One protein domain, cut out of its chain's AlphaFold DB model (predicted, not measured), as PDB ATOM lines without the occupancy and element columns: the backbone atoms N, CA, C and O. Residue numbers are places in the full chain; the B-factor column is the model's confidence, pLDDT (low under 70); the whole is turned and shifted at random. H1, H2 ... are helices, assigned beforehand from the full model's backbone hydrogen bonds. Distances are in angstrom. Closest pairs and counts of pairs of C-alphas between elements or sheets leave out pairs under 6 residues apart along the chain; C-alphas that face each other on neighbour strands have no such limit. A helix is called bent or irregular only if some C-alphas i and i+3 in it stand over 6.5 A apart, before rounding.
ATOM      1  N   VAL A 209     157.308 127.295 224.853       80.69
ATOM      2  CA  VAL A 209     158.278 126.291 224.396       80.69
ATOM      3  C   VAL A 209     157.924 125.724 223.022       80.69
ATOM      4  O   VAL A 209     158.811 125.580 222.181       80.69
ATOM      5  N   GLN A 210     156.645 125.473 222.737       78.25
ATOM      6  CA  GLN A 210     156.219 124.969 221.430       78.25
ATOM      7  C   GLN A 210     156.455 126.008 220.329       78.25
ATOM      8  O   GLN A 210     156.889 125.653 219.230       78.25
ATOM      9  N   LYS A 211     156.237 127.298 220.616       82.50
ATOM     10  CA  LYS A 211     156.572 128.377 219.676       82.50
ATOM     11  C   LYS A 211     158.072 128.403 219.388       82.50
ATOM     12  O   LYS A 211     158.464 128.392 218.221       82.50
ATOM     13  N   LYS A 212     158.906 128.337 220.431       87.25
ATOM     14  CA  LYS A 212     160.368 128.311 220.295       87.25
ATOM     15  C   LYS A 212     160.854 127.116 219.475       87.25
ATOM     16  O   LYS A 212     161.649 127.293 218.558       87.25
ATOM     17  N   ILE A 213     160.337 125.917 219.749       84.88
ATOM     18  CA  ILE A 213     160.665 124.698 218.997       84.88
ATOM     19  C   ILE A 213     160.365 124.884 217.506       84.88
ATOM     20  O   ILE A 213     161.231 124.641 216.669       84.88
ATOM     21  N   ASN A 214     159.159 125.336 217.157       84.88
ATOM     22  CA  ASN A 214     158.772 125.487 215.752       84.88
ATOM     23  C   ASN A 214     159.536 126.607 215.046       84.88
ATOM     24  O   ASN A 214     159.879 126.464 213.872       84.88
ATOM     25  N   LEU A 215     159.868 127.686 215.755       87.88
ATOM     26  CA  LEU A 215     160.725 128.743 215.229       87.88
ATOM     27  C   LEU A 215     162.128 128.213 214.896       87.88
ATOM     28  O   LEU A 215     162.645 128.481 213.816       87.88
ATOM     29  N   GLU A 216     162.743 127.442 215.791       90.12
ATOM     30  CA  GLU A 216     164.082 126.884 215.561       90.12
ATOM     31  C   GLU A 216     164.081 125.818 214.461       90.12
ATOM     32  O   GLU A 216     164.987 125.786 213.626       90.12
ATOM     33  N   ILE A 217     163.051 124.969 214.414       88.38
ATOM     34  CA  ILE A 217     162.943 123.929 213.387       88.38
ATOM     35  C   ILE A 217     162.724 124.541 212.005       88.38
ATOM     36  O   ILE A 217     163.402 124.149 211.053       88.38
ATOM     37  N   SER A 218     161.815 125.511 211.894       88.00
ATOM     38  CA  SER A 218     161.540 126.181 210.621       88.00
ATOM     39  C   SER A 218     162.767 126.934 210.111       88.00
ATOM     40  O   SER A 218     163.106 126.804 208.937       88.00
ATOM     41  N   LYS A 219     163.508 127.622 210.991       90.44
ATOM     42  CA  LYS A 219     164.762 128.305 210.631       90.44
ATOM     43  C   LYS A 219     165.857 127.354 210.150       90.44
ATOM     44  O   LYS A 219     166.603 127.710 209.245       90.44
ATOM     45  N   LYS A 220     165.996 126.179 210.770       90.94
ATOM     46  CA  LYS A 220     167.107 125.254 210.486       90.94
ATOM     47  C   LYS A 220     166.824 124.268 209.360       90.94
ATOM     48  O   LYS A 220     167.742 123.933 208.620       90.94
ATOM     49  N   TRP A 221     165.593 123.775 209.263       89.12
ATOM     50  CA  TRP A 221     165.235 122.679 208.358       89.12
ATOM     51  C   TRP A 221     163.984 122.953 207.513       89.12
ATOM     52  O   TRP A 221     163.631 122.118 206.690       89.12
ATOM     53  N   GLY A 222     163.288 124.079 207.706       85.50
ATOM     54  CA  GLY A 222     162.080 124.413 206.938       85.50
ATOM     55  C   GLY A 222     160.836 123.586 207.293       85.50
ATOM     56  O   GLY A 222     159.813 123.699 206.620       85.50
ATOM     57  N   PHE A 223     160.895 122.768 208.349       83.62
ATOM     58  CA  PHE A 223     159.764 121.963 208.814       83.62
ATOM     59  C   PHE A 223     158.977 122.655 209.935       83.62
ATOM     60  O   PHE A 223     159.457 123.575 210.594       83.62
ATOM     61  N   TYR A 224     157.771 122.147 210.186       78.81
ATOM     62  CA  TYR A 224     156.954 122.481 211.352       78.81
ATOM     63  C   TYR A 224     156.575 121.190 212.068       78.81
ATOM     64  O   TYR A 224     156.258 120.191 211.423       78.81
ATOM     65  N   MET A 225     156.588 121.190 213.395       78.06
ATOM     66  CA  MET A 225     156.098 120.057 214.179       78.06
ATOM     67  C   MET A 225     154.576 119.991 214.061       78.06
ATOM     68  O   MET A 225     153.938 121.042 214.087       78.06
ATOM     69  N   PRO A 226     153.958 118.800 213.982       72.62
ATOM     70  CA  PRO A 226     154.526 117.441 214.083       72.62
ATOM     71  C   PRO A 226     155.026 116.800 212.762       72.62
ATOM     72  O   PRO A 226     155.205 115.587 212.706       72.62
ATOM     73  N   TYR A 227     155.233 117.566 211.689       74.06
ATOM     74  CA  TYR A 227     155.546 117.047 210.342       74.06
ATOM     75  C   TYR A 227     157.036 116.881 210.029       74.06
ATOM     76  O   TYR A 227     157.390 116.530 208.902       74.06
ATOM     77  N   ALA A 228     157.918 117.159 210.984       81.06
ATOM     78  CA  ALA A 228     159.350 117.025 210.768       81.06
ATOM     79  C   ALA A 228     159.762 115.538 210.640       81.06
ATOM     80  O   ALA A 228     159.136 114.673 211.249       81.06
ATOM     81  N   PRO A 229     160.809 115.196 209.871       79.44
ATOM     82  CA  PRO A 229     161.365 113.841 209.857       79.44
ATOM     83  C   PRO A 229     161.941 113.409 211.215       79.44
ATOM     84  O   PRO A 229     162.359 114.248 212.012       79.44
ATOM     85  N   GLN A 230     162.066 112.096 211.450       77.50
ATOM     86  CA  GLN A 230     162.557 111.531 212.722       77.50
ATOM     87  C   GLN A 230     163.907 112.116 213.175       77.50
ATOM     88  O   GLN A 230     164.055 112.511 214.329       77.50
ATOM     89  N   TYR A 231     164.865 112.276 212.257       82.44
ATOM     90  CA  TYR A 231     166.180 112.837 212.591       82.44
ATOM     91  C   TYR A 231     166.098 114.278 213.133       82.44
ATOM     92  O   TYR A 231     166.973 114.705 213.889       82.44
ATOM     93  N   VAL A 232     165.064 115.042 212.758       85.25
ATOM     94  CA  VAL A 232     164.843 116.400 213.273       85.25
ATOM     95  C   VAL A 232     164.412 116.329 214.729       85.25
ATOM     96  O   VAL A 232     164.952 117.074 215.540       85.25
ATOM     97  N   PHE A 233     163.525 115.399 215.091       82.19
ATOM     98  CA  PHE A 233     163.142 115.187 216.488       82.19
ATOM     99  C   PHE A 233     164.352 114.875 217.375       82.19
ATOM    100  O   PHE A 233     164.479 115.452 218.453       82.19
ATOM    101  N   ASP A 234     165.281 114.044 216.899       85.00
ATOM    102  CA  ASP A 234     166.511 113.723 217.636       85.00
ATOM    103  C   ASP A 234     167.416 114.938 217.837       85.00
ATOM    104  O   ASP A 234     168.056 115.094 218.881       85.00
ATOM    105  N   LYS A 235     167.484 115.826 216.842       89.00
ATOM    106  CA  LYS A 235     168.230 117.084 216.965       89.00
ATOM    107  C   LYS A 235     167.523 118.063 217.893       89.00
ATOM    108  O   LYS A 235     168.205 118.758 218.641       89.00
ATOM    109  N   VAL A 236     166.197 118.120 217.853       86.38
ATOM    110  CA  VAL A 236     165.389 118.991 218.709       86.38
ATOM    111  C   VAL A 236     165.544 118.587 220.165       86.38
ATOM    112  O   VAL A 236     165.871 119.442 220.971       86.38
ATOM    113  N   GLU A 237     165.417 117.304 220.502       84.12
ATOM    114  CA  GLU A 237     165.575 116.832 221.883       84.12
ATOM    115  C   GLU A 237     166.954 117.193 222.453       84.12
ATOM    116  O   GLU A 237     167.049 117.746 223.545       84.12
ATOM    117  N   LYS A 238     168.021 116.996 221.667       88.25
ATOM    118  CA  LYS A 238     169.394 117.342 222.072       88.25
ATOM    119  C   LYS A 238     169.628 118.841 222.273       88.25
ATOM    120  O   LYS A 238     170.577 119.215 222.952       88.25
ATOM    121  N   ASN A 239     168.825 119.701 221.645       88.88
ATOM    122  CA  ASN A 239     168.991 121.155 221.716       88.88
ATOM    123  C   ASN A 239     167.891 121.861 222.514       88.88
ATOM    124  O   ASN A 239     168.014 123.061 222.756       88.88
ATOM    125  N   LEU A 240     166.837 121.148 222.919       85.44
ATOM    126  CA  LEU A 240     165.639 121.741 223.500       85.44
ATOM    127  C   LEU A 240     165.982 122.571 224.726       85.44
ATOM    128  O   LEU A 240     165.635 123.744 224.784       85.44
ATOM    129  N   GLU A 241     166.692 121.979 225.683       84.56
ATOM    130  CA  GLU A 241     167.045 122.649 226.932       84.56
ATOM    131  C   GLU A 241     167.814 123.948 226.670       84.56
ATOM    132  O   GLU A 241     167.488 124.996 227.227       84.56
ATOM    133  N   LYS A 242     168.773 123.911 225.738       89.44
ATOM    134  CA  LYS A 242     169.531 125.093 225.324       89.44
ATOM    135  C   LYS A 242     168.620 126.159 224.719       89.44
ATOM    136  O   LYS A 242     168.740 127.325 225.080       89.44
ATOM    137  N   TRP A 243     167.727 125.781 223.807       89.62
ATOM    138  CA  TRP A 243     166.816 126.727 223.159       89.62
ATOM    139  C   TRP A 243     165.843 127.354 224.145       89.62
ATOM    140  O   TRP A 243     165.649 128.564 224.097       89.62
ATOM    141  N   VAL A 244     165.270 126.555 225.044       86.88
ATOM    142  CA  VAL A 244     164.354 127.024 226.087       86.88
ATOM    143  C   VAL A 244     165.078 127.958 227.044       86.88
ATOM    144  O   VAL A 244     164.595 129.052 227.307       86.88
ATOM    145  N   ARG A 245     166.280 127.593 227.498       86.69
ATOM    146  CA  ARG A 245     167.089 128.454 228.363       86.69
ATOM    147  C   ARG A 245     167.417 129.787 227.692       86.69
ATOM    148  O   ARG A 245     167.262 130.827 228.318       86.69
ATOM    149  N   GLN A 246     167.836 129.772 226.428       89.75
ATOM    150  CA  GLN A 246     168.102 130.997 225.667       89.75
ATOM    151  C   GLN A 246     166.848 131.862 225.500       89.75
ATOM    152  O   GLN A 246     166.937 133.086 225.554       89.75
ATOM    153  N   ASP A 247     165.691 131.235 225.310       89.75
ATOM    154  CA  ASP A 247     164.412 131.926 225.169       89.75
ATOM    155  C   ASP A 247     163.978 132.594 226.477       89.75
ATOM    156  O   ASP A 247     163.656 133.778 226.481       89.75
ATOM    157  N   ILE A 248     164.080 131.880 227.604       89.75
ATOM    158  CA  ILE A 248     163.800 132.434 228.936       89.75
ATOM    159  C   ILE A 248     164.750 133.593 229.243       89.75
ATOM    160  O   ILE A 248     164.313 134.644 229.705       89.75
ATOM    161  N   LEU A 249     166.044 133.441 228.952       90.44
ATOM    162  CA  LEU A 249     167.016 134.520 229.145       90.44
ATOM    163  C   LEU A 249     166.682 135.748 228.295       90.44
ATOM    164  O   LEU A 249     166.731 136.871 228.793       90.44
ATOM    165  N   SER A 250     166.270 135.535 227.044       90.12
ATOM    166  CA  SER A 250     165.839 136.616 226.152       90.12
ATOM    167  C   SER A 250     164.581 137.311 226.681       90.12
ATOM    168  O   SER A 250     164.512 138.540 226.679       90.12
ATOM    169  N   PHE A 251     163.611 136.545 227.187       89.06
ATOM    170  CA  PHE A 251     162.383 137.071 227.783       89.06
ATOM    171  C   PHE A 251     162.654 137.900 229.041       89.06
ATOM    172  O   PHE A 251     162.158 139.019 229.170       89.06
ATOM    173  N   LEU A 252     163.499 137.386 229.936       89.25
ATOM    174  CA  LEU A 252     163.912 138.072 231.158       89.25
ATOM    175  C   LEU A 252     164.888 139.229 230.895       89.25
ATOM    176  O   LEU A 252     165.235 139.955 231.827       89.25
ATOM    177  N   LYS A 253     165.339 139.407 229.643       90.38
ATOM    178  CA  LYS A 253     166.400 140.350 229.253       90.38
ATOM    179  C   LYS A 253     167.651 140.171 230.125       90.38
ATOM    180  O   LYS A 253     168.276 141.141 230.556       90.38
ATOM    181  N   LEU A 254     167.977 138.914 230.427       88.88
ATOM    182  CA  LEU A 254     169.131 138.525 231.224       88.88
ATOM    183  C   LEU A 254     170.257 138.053 230.313       88.88
ATOM    184  O   LEU A 254     170.100 137.108 229.543       88.88
ATOM    185  N   ASP A 255     171.424 138.666 230.472       86.06
ATOM    186  CA  ASP A 255     172.632 138.182 229.818       86.06
ATOM    187  C   ASP A 255     173.141 136.912 230.498       86.06
ATOM    188  O   ASP A 255     173.142 136.797 231.726       86.06
ATOM    189  N   GLU A 256     173.682 135.985 229.708       84.12
ATOM    190  CA  GLU A 256     174.318 134.765 230.219       84.12
ATOM    191  C   GLU A 256     175.456 135.085 231.209       84.12
ATOM    192  O   GLU A 256     175.642 134.395 232.211       84.12
ATOM    193  N   HIS A 257     176.131 136.220 231.012       82.69
ATOM    194  CA  HIS A 257     177.160 136.759 231.901       82.69
ATOM    195  C   HIS A 257     176.647 137.069 233.316       82.69
ATOM    196  O   HIS A 257     177.408 136.962 234.277       82.69
ATOM    197  N   ARG A 258     175.359 137.403 233.485       79.88
ATOM    198  CA  ARG A 258     174.764 137.645 234.812       79.88
ATOM    199  C   ARG A 258     174.626 136.361 235.626       79.88
ATOM    200  O   ARG A 258     174.731 136.405 236.848       79.88
ATOM    201  N   LEU A 259     174.477 135.211 234.966       82.31
ATOM    202  CA  LEU A 259     174.451 133.901 235.630       82.31
ATOM    203  C   LEU A 259     175.830 133.455 236.140       82.31
ATOM    204  O   LEU A 259     175.911 132.574 236.997       82.31
ATOM    205  N   VAL A 260     176.907 134.047 235.616       86.44
ATOM    206  CA  VAL A 260     178.307 133.737 235.964       86.44
ATOM    207  C   VAL A 260     178.996 134.948 236.612       86.44
ATOM    208  O   VAL A 260     180.211 134.979 236.770       86.44
ATOM    209  N   HIS A 261     178.221 135.957 237.014       82.62
ATOM    210  CA  HIS A 261     178.754 137.196 237.570       82.62
ATOM    211  C   HIS A 261     179.602 136.917 238.830       82.62
ATOM    212  O   HIS A 261     179.223 136.042 239.617       82.62
ATOM    213  N   PRO A 262     180.735 137.621 239.050       82.31
ATOM    214  CA  PRO A 262     181.600 137.394 240.212       82.31
ATOM    215  C   PRO A 262     180.884 137.697 241.533       82.31
ATOM    216  O   PRO A 262     180.999 136.916 242.479       82.31
ATOM    217  N   ASP A 263     180.083 138.768 241.568       91.56
ATOM    218  CA  ASP A 263     179.226 139.086 242.714       91.56
ATOM    219  C   ASP A 263     178.191 137.977 242.969       91.56
ATOM    220  O   ASP A 263     177.415 137.600 242.083       91.56
ATOM    221  N   SER A 264     178.199 137.465 244.200       88.25
ATOM    222  CA  SER A 264     177.376 136.338 244.627       88.25
ATOM    223  C   SER A 264     175.891 136.686 244.649       88.25
ATOM    224  O   SER A 264     175.075 135.859 244.241       88.25
ATOM    225  N   ASP A 265     175.539 137.901 245.068       88.81
ATOM    226  CA  ASP A 265     174.140 138.304 245.223       88.81
ATOM    227  C   ASP A 265     173.475 138.534 243.868       88.81
ATOM    228  O   ASP A 265     172.381 138.027 243.614       88.81
ATOM    229  N   THR A 266     174.165 139.222 242.954       85.94
ATOM    230  CA  THR A 266     173.697 139.409 241.573       85.94
ATOM    231  C   THR A 266     173.520 138.070 240.854       85.94
ATOM    232  O   THR A 266     172.500 137.844 240.198       85.94
ATOM    233  N   ARG A 267     174.474 137.143 241.025       91.00
ATOM    234  CA  ARG A 267     174.397 135.792 240.455       91.00
ATOM    235  C   ARG A 267     173.233 134.989 241.031       91.00
ATOM    236  O   ARG A 267     172.548 134.299 240.280       91.00
ATOM    237  N   LYS A 268     173.012 135.063 242.347       89.50
ATOM    238  CA  LYS A 268     171.918 134.359 243.022       89.50
ATOM    239  C   LYS A 268     170.562 134.865 242.536       89.50
ATOM    240  O   LYS A 268     169.779 134.069 242.042       89.50
ATOM    241  N   ARG A 269     170.343 136.185 242.523       89.75
ATOM    242  CA  ARG A 269     169.091 136.785 242.020       89.75
ATOM    243  C   ARG A 269     168.784 136.391 240.575       89.75
ATOM    244  O   ARG A 269     167.640 136.106 240.248       89.75
ATOM    245  N   ALA A 270     169.798 136.364 239.706       87.88
ATOM    246  CA  ALA A 270     169.616 135.957 238.314       87.88
ATOM    247  C   ALA A 270     169.229 134.473 238.177       87.88
ATOM    248  O   ALA A 270     168.441 134.129 237.298       87.88
ATOM    249  N   LYS A 271     169.768 133.599 239.039       89.25
ATOM    250  CA  LYS A 271     169.386 132.180 239.090       89.25
ATOM    251  C   LYS A 271     167.981 131.987 239.650       89.25
ATOM    252  O   LYS A 271     167.210 131.264 239.033       89.25
ATOM    253  N   ASP A 272     167.645 132.678 240.735       92.12
ATOM    254  CA  ASP A 272     166.325 132.595 241.367       92.12
ATOM    255  C   ASP A 272     165.221 133.002 240.368       92.12
ATOM    256  O   ASP A 272     164.248 132.277 240.185       92.12
ATOM    257  N   LEU A 273     165.425 134.096 239.619       89.56
ATOM    258  CA  LEU A 273     164.502 134.534 238.559       89.56
ATOM    259  C   LEU A 273     164.354 133.508 237.429       89.56
ATOM    260  O   LEU A 273     163.258 133.305 236.903       89.56
ATOM    261  N   LEU A 274     165.456 132.872 237.024       88.50
ATOM    262  CA  LEU A 274     165.424 131.828 236.004       88.50
ATOM    263  C   LEU A 274     164.606 130.628 236.497       88.50
ATOM    264  O   LEU A 274     163.732 130.158 235.774       88.50
ATOM    265  N   GLU A 275     164.862 130.159 237.718       87.19
ATOM    266  CA  GLU A 275     164.156 129.026 238.322       87.19
ATOM    267  C   GLU A 275     162.660 129.302 238.516       87.19
ATOM    268  O   GLU A 275     161.849 128.420 238.248       87.19
ATOM    269  N   GLU A 276     162.280 130.528 238.883       89.25
ATOM    270  CA  GLU A 276     160.877 130.947 238.993       89.25
ATOM    271  C   GLU A 276     160.161 130.966 237.629       89.25
ATOM    272  O   GLU A 276     158.981 130.632 237.525       89.25
ATOM    273  N   THR A 277     160.887 131.297 236.557       87.31
ATOM    274  CA  THR A 277     160.321 131.454 235.206       87.31
ATOM    275  C   THR A 277     160.273 130.137 234.421       87.31
ATOM    276  O   THR A 277     159.414 129.948 233.558       87.31
ATOM    277  N   VAL A 278     161.164 129.184 234.714       84.19
ATOM    278  CA  VAL A 278     161.226 127.873 234.038       84.19
ATOM    279  C   VAL A 278     159.880 127.122 234.041       84.19
ATOM    280  O   VAL A 278     159.490 126.633 232.974       84.19
ATOM    281  N   PRO A 279     159.127 127.042 235.157       81.50
ATOM    282  CA  PRO A 279     157.800 126.431 235.178       81.50
ATOM    283  C   PRO A 279     156.825 127.042 234.169       81.50
ATOM    284  O   PRO A 279     156.088 126.294 233.536       81.50
ATOM    285  N   MET A 280     156.870 128.361 233.944       82.25
ATOM    286  CA  MET A 280     156.000 129.042 232.976       82.25
ATOM    287  C   MET A 280     156.321 128.673 231.521       82.25
ATOM    288  O   MET A 280     155.435 128.666 230.670       82.25
ATOM    289  N   TRP A 281     157.582 128.346 231.221       77.44
ATOM    290  CA  TRP A 281     157.979 127.842 229.902       77.44
ATOM    291  C   TRP A 281     157.611 126.364 229.746       77.44
ATOM    292  O   TRP A 281     157.240 125.927 228.661       77.44
ATOM    293  N   GLY A 282     157.704 125.588 230.828       66.56
ATOM    294  CA  GLY A 282     157.549 124.133 230.824       66.56
ATOM    295  C   GLY A 282     156.170 123.590 231.199       66.56
ATOM    296  O   GLY A 282     156.035 122.363 231.283       66.56
ATOM    297  N   GLN A 283     155.168 124.437 231.452       48.94
ATOM    298  CA  GLN A 283     153.830 123.968 231.806       48.94
ATOM    299  C   GLN A 283     153.174 123.339 230.566       48.94
ATOM    300  O   GLN A 283     152.960 123.993 229.552       48.94
ATOM    301  N   GLU A 284     152.932 122.028 230.669       46.91
ATOM    302  CA  GLU A 284     152.404 121.125 229.633       46.91
ATOM    303  C   GLU A 284     153.400 120.740 228.526       46.91
ATOM    304  O   GLU A 284     153.301 121.074 227.346       46.91
ATOM    305  N   ARG A 285     154.380 119.929 228.941       48.84
ATOM    306  CA  ARG A 285     155.266 119.147 228.071       48.84
ATOM    307  C   ARG A 285     154.478 118.386 226.998       48.84
ATOM    308  O   ARG A 285     153.785 117.421 227.305       48.84
ATOM    309  N   THR A 286     154.704 118.706 225.731       50.81
ATOM    310  CA  THR A 286     154.685 117.710 224.648       50.81
ATOM    311  C   THR A 286     155.503 118.234 223.475       50.81
ATOM    312  O   THR A 286     154.985 118.756 222.491       50.81
ATOM    313  N   LEU A 287     156.823 118.025 223.530       51.41
ATOM    314  CA  LEU A 287     157.515 117.717 222.283       51.41
ATOM    315  C   LEU A 287     156.862 116.436 221.773       51.41
ATOM    316  O   LEU A 287     157.146 115.352 222.281       51.41
ATOM    317  N   PHE A 327     148.953 120.506 206.981       64.62
ATOM    318  CA  PHE A 327     150.245 121.218 206.979       64.62
ATOM    319  C   PHE A 327     150.090 122.715 206.662       64.62
ATOM    320  O   PHE A 327     150.763 123.546 207.262       64.62
ATOM    321  N   VAL A 328     149.163 123.067 205.765       70.12
ATOM    322  CA  VAL A 328     148.839 124.462 205.430       70.12
ATOM    323  C   VAL A 328     148.256 125.195 206.638       70.12
ATOM    324  O   VAL A 328     148.712 126.286 206.965       70.12
ATOM    325  N   ASN A 329     147.305 124.583 207.347       69.81
ATOM    326  CA  ASN A 329     146.733 125.156 208.565       69.81
ATOM    327  C   ASN A 329     147.780 125.278 209.670       69.81
ATOM    328  O   ASN A 329     147.825 126.290 210.354       69.81
ATOM    329  N   THR A 330     148.660 124.289 209.792       68.00
ATOM    330  CA  THR A 330     149.780 124.275 210.731       68.00
ATOM    331  C   THR A 330     150.757 125.406 210.435       68.00
ATOM    332  O   THR A 330     151.072 126.194 211.320       68.00
ATOM    333  N   LYS A 331     151.174 125.560 209.175       72.12
ATOM    334  CA  LYS A 331     152.029 126.663 208.721       72.12
ATOM    335  C   LYS A 331     151.379 128.018 208.991       72.12
ATOM    336  O   LYS A 331     152.032 128.898 209.536       72.12
ATOM    337  N   ASN A 332     150.101 128.180 208.649       76.19
ATOM    338  CA  ASN A 332     149.365 129.426 208.871       76.19
ATOM    339  C   ASN A 332     149.203 129.735 210.361       76.19
ATOM    340  O   ASN A 332     149.334 130.881 210.777       76.19
ATOM    341  N   TRP A 333     148.944 128.717 211.176       70.44
ATOM    342  CA  TRP A 333     148.851 128.850 212.620       70.44
ATOM    343  C   TRP A 333     150.200 129.234 213.236       70.44
ATOM    344  O   TRP A 333     150.257 130.166 214.029       70.44
ATOM    345  N   PHE A 334     151.302 128.615 212.804       70.81
ATOM    346  CA  PHE A 334     152.646 129.003 213.235       70.81
ATOM    347  C   PHE A 334     153.047 130.396 212.763       70.81
ATOM    348  O   PHE A 334     153.633 131.141 213.540       70.81
ATOM    349  N   ALA A 335     152.693 130.777 211.537       72.25
ATOM    350  CA  ALA A 335     152.942 132.120 211.024       72.25
ATOM    351  C   ALA A 335     152.216 133.204 211.838       72.25
ATOM    352  O   ALA A 335     152.713 134.314 211.933       72.25
ATOM    353  N   ARG A 336     151.070 132.883 212.455       73.94
ATOM    354  CA  ARG A 336     150.359 133.790 213.375       73.94
ATOM    355  C   ARG A 336     150.981 133.863 214.773       73.94
ATOM    356  O   ARG A 336     150.572 134.702 215.565       73.94
ATOM    357  N   MET A 337     151.892 132.951 215.113       65.56
ATOM    358  CA  MET A 337     152.489 132.860 216.449       65.56
ATOM    359  C   MET A 337     153.886 133.468 216.565       65.56
ATOM    360  O   MET A 337     154.354 133.613 217.697       65.56
TER     361      MET A 337
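What this domain is: This is residues 209 to 287 and 327 to 337 of the 338 residues of an uncharacterized protein of Xenopus laevis (UniProt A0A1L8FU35). A long bent helix, H2, runs through a loose chain of crossed helices: H1 packs on both of its arms, while at the other end H4 crosses arm H2b and reaches away, with short H3 beside its start. H5, beyond a cut, sits near H1 and touches no helix. The printed part has 90 residues with five named helices, H1 to H5 in order, and no named strand: all helix. It is loose, with a radius of gyration of the C-alphas of 15.5 A, and spans 49 by 25 by 21 A, only just a rod.

Where its parts are: Find C-alpha 230 at (162.557, 111.531, 212.722), where H2, residues 230 to 251, begins. By its hydrogen bonds it was assigned as one helix, but it is bent: C-alphas 238 and 241 are 7.6 A apart. Its arms are H2a, residues 230 to 238, 13.0 A, and H2b, residues 241 to 251, 15.2 A. Before them, H1 runs from C-alpha 209 at (158.278, 126.291, 224.396) to residue 221, 17.9 A. After them come H3, residues 256 to 259, 5.5 A, and H4, residues 264 to 282, 27.1 A. H4 has a kink of 26 degrees near residue 276 and is only just irregular, with C-alphas 276 and 279 6.7 A apart. H5, residues 327 to 335, 11.9 A, ends at (152.942, 132.120, 211.024).

How they stand to each other: Look first at the bend, where H2a and H2b stand at a steep tilt of 62 degrees. H1 touches H2a, closest at the C-alphas of Ile 213 and Val 236, 7.4 A, at a steep tilt of 56 degrees, opposite ways. With residues 209 to 213 alone, H1 touches H2b, closest at the C-alphas of Val 209 and Val 244, 6.3 A. H4 touches H2b with residues 274 to 281 alone, closest at the C-alphas of Ile 248 and Thr 277, 7.2 A; at 72 degrees they are only just about perpendicular. H3 touches H4, closest at the C-alphas of Leu 259 and Arg 267, 5.2 A. H5 is close to H1 but not clearly touching: the closest C-alphas, of Asn 214 and Phe 334, are 7.5 A apart. Every O i to N i+4 pair is within hydrogen-bond range in H1, H2a, H2b and H5; in H4 13 of 15 are, and H3 is too short for one.

The domain as a whole: The C-alphas farthest apart, of Asp 263 and Val 328, are 50.3 A apart. Residues 288 to 326 are not printed; C-alphas 287 and 327 are 17.3 A apart across the cut. Of the links printed whole, H2 to H3 and H3 to H4 are tight and H1 to H2 is short. Mean pLDDT of the printed part is 81.7, and it is under 70 at residues 282 to 287, 327, 329 to 330 and 337.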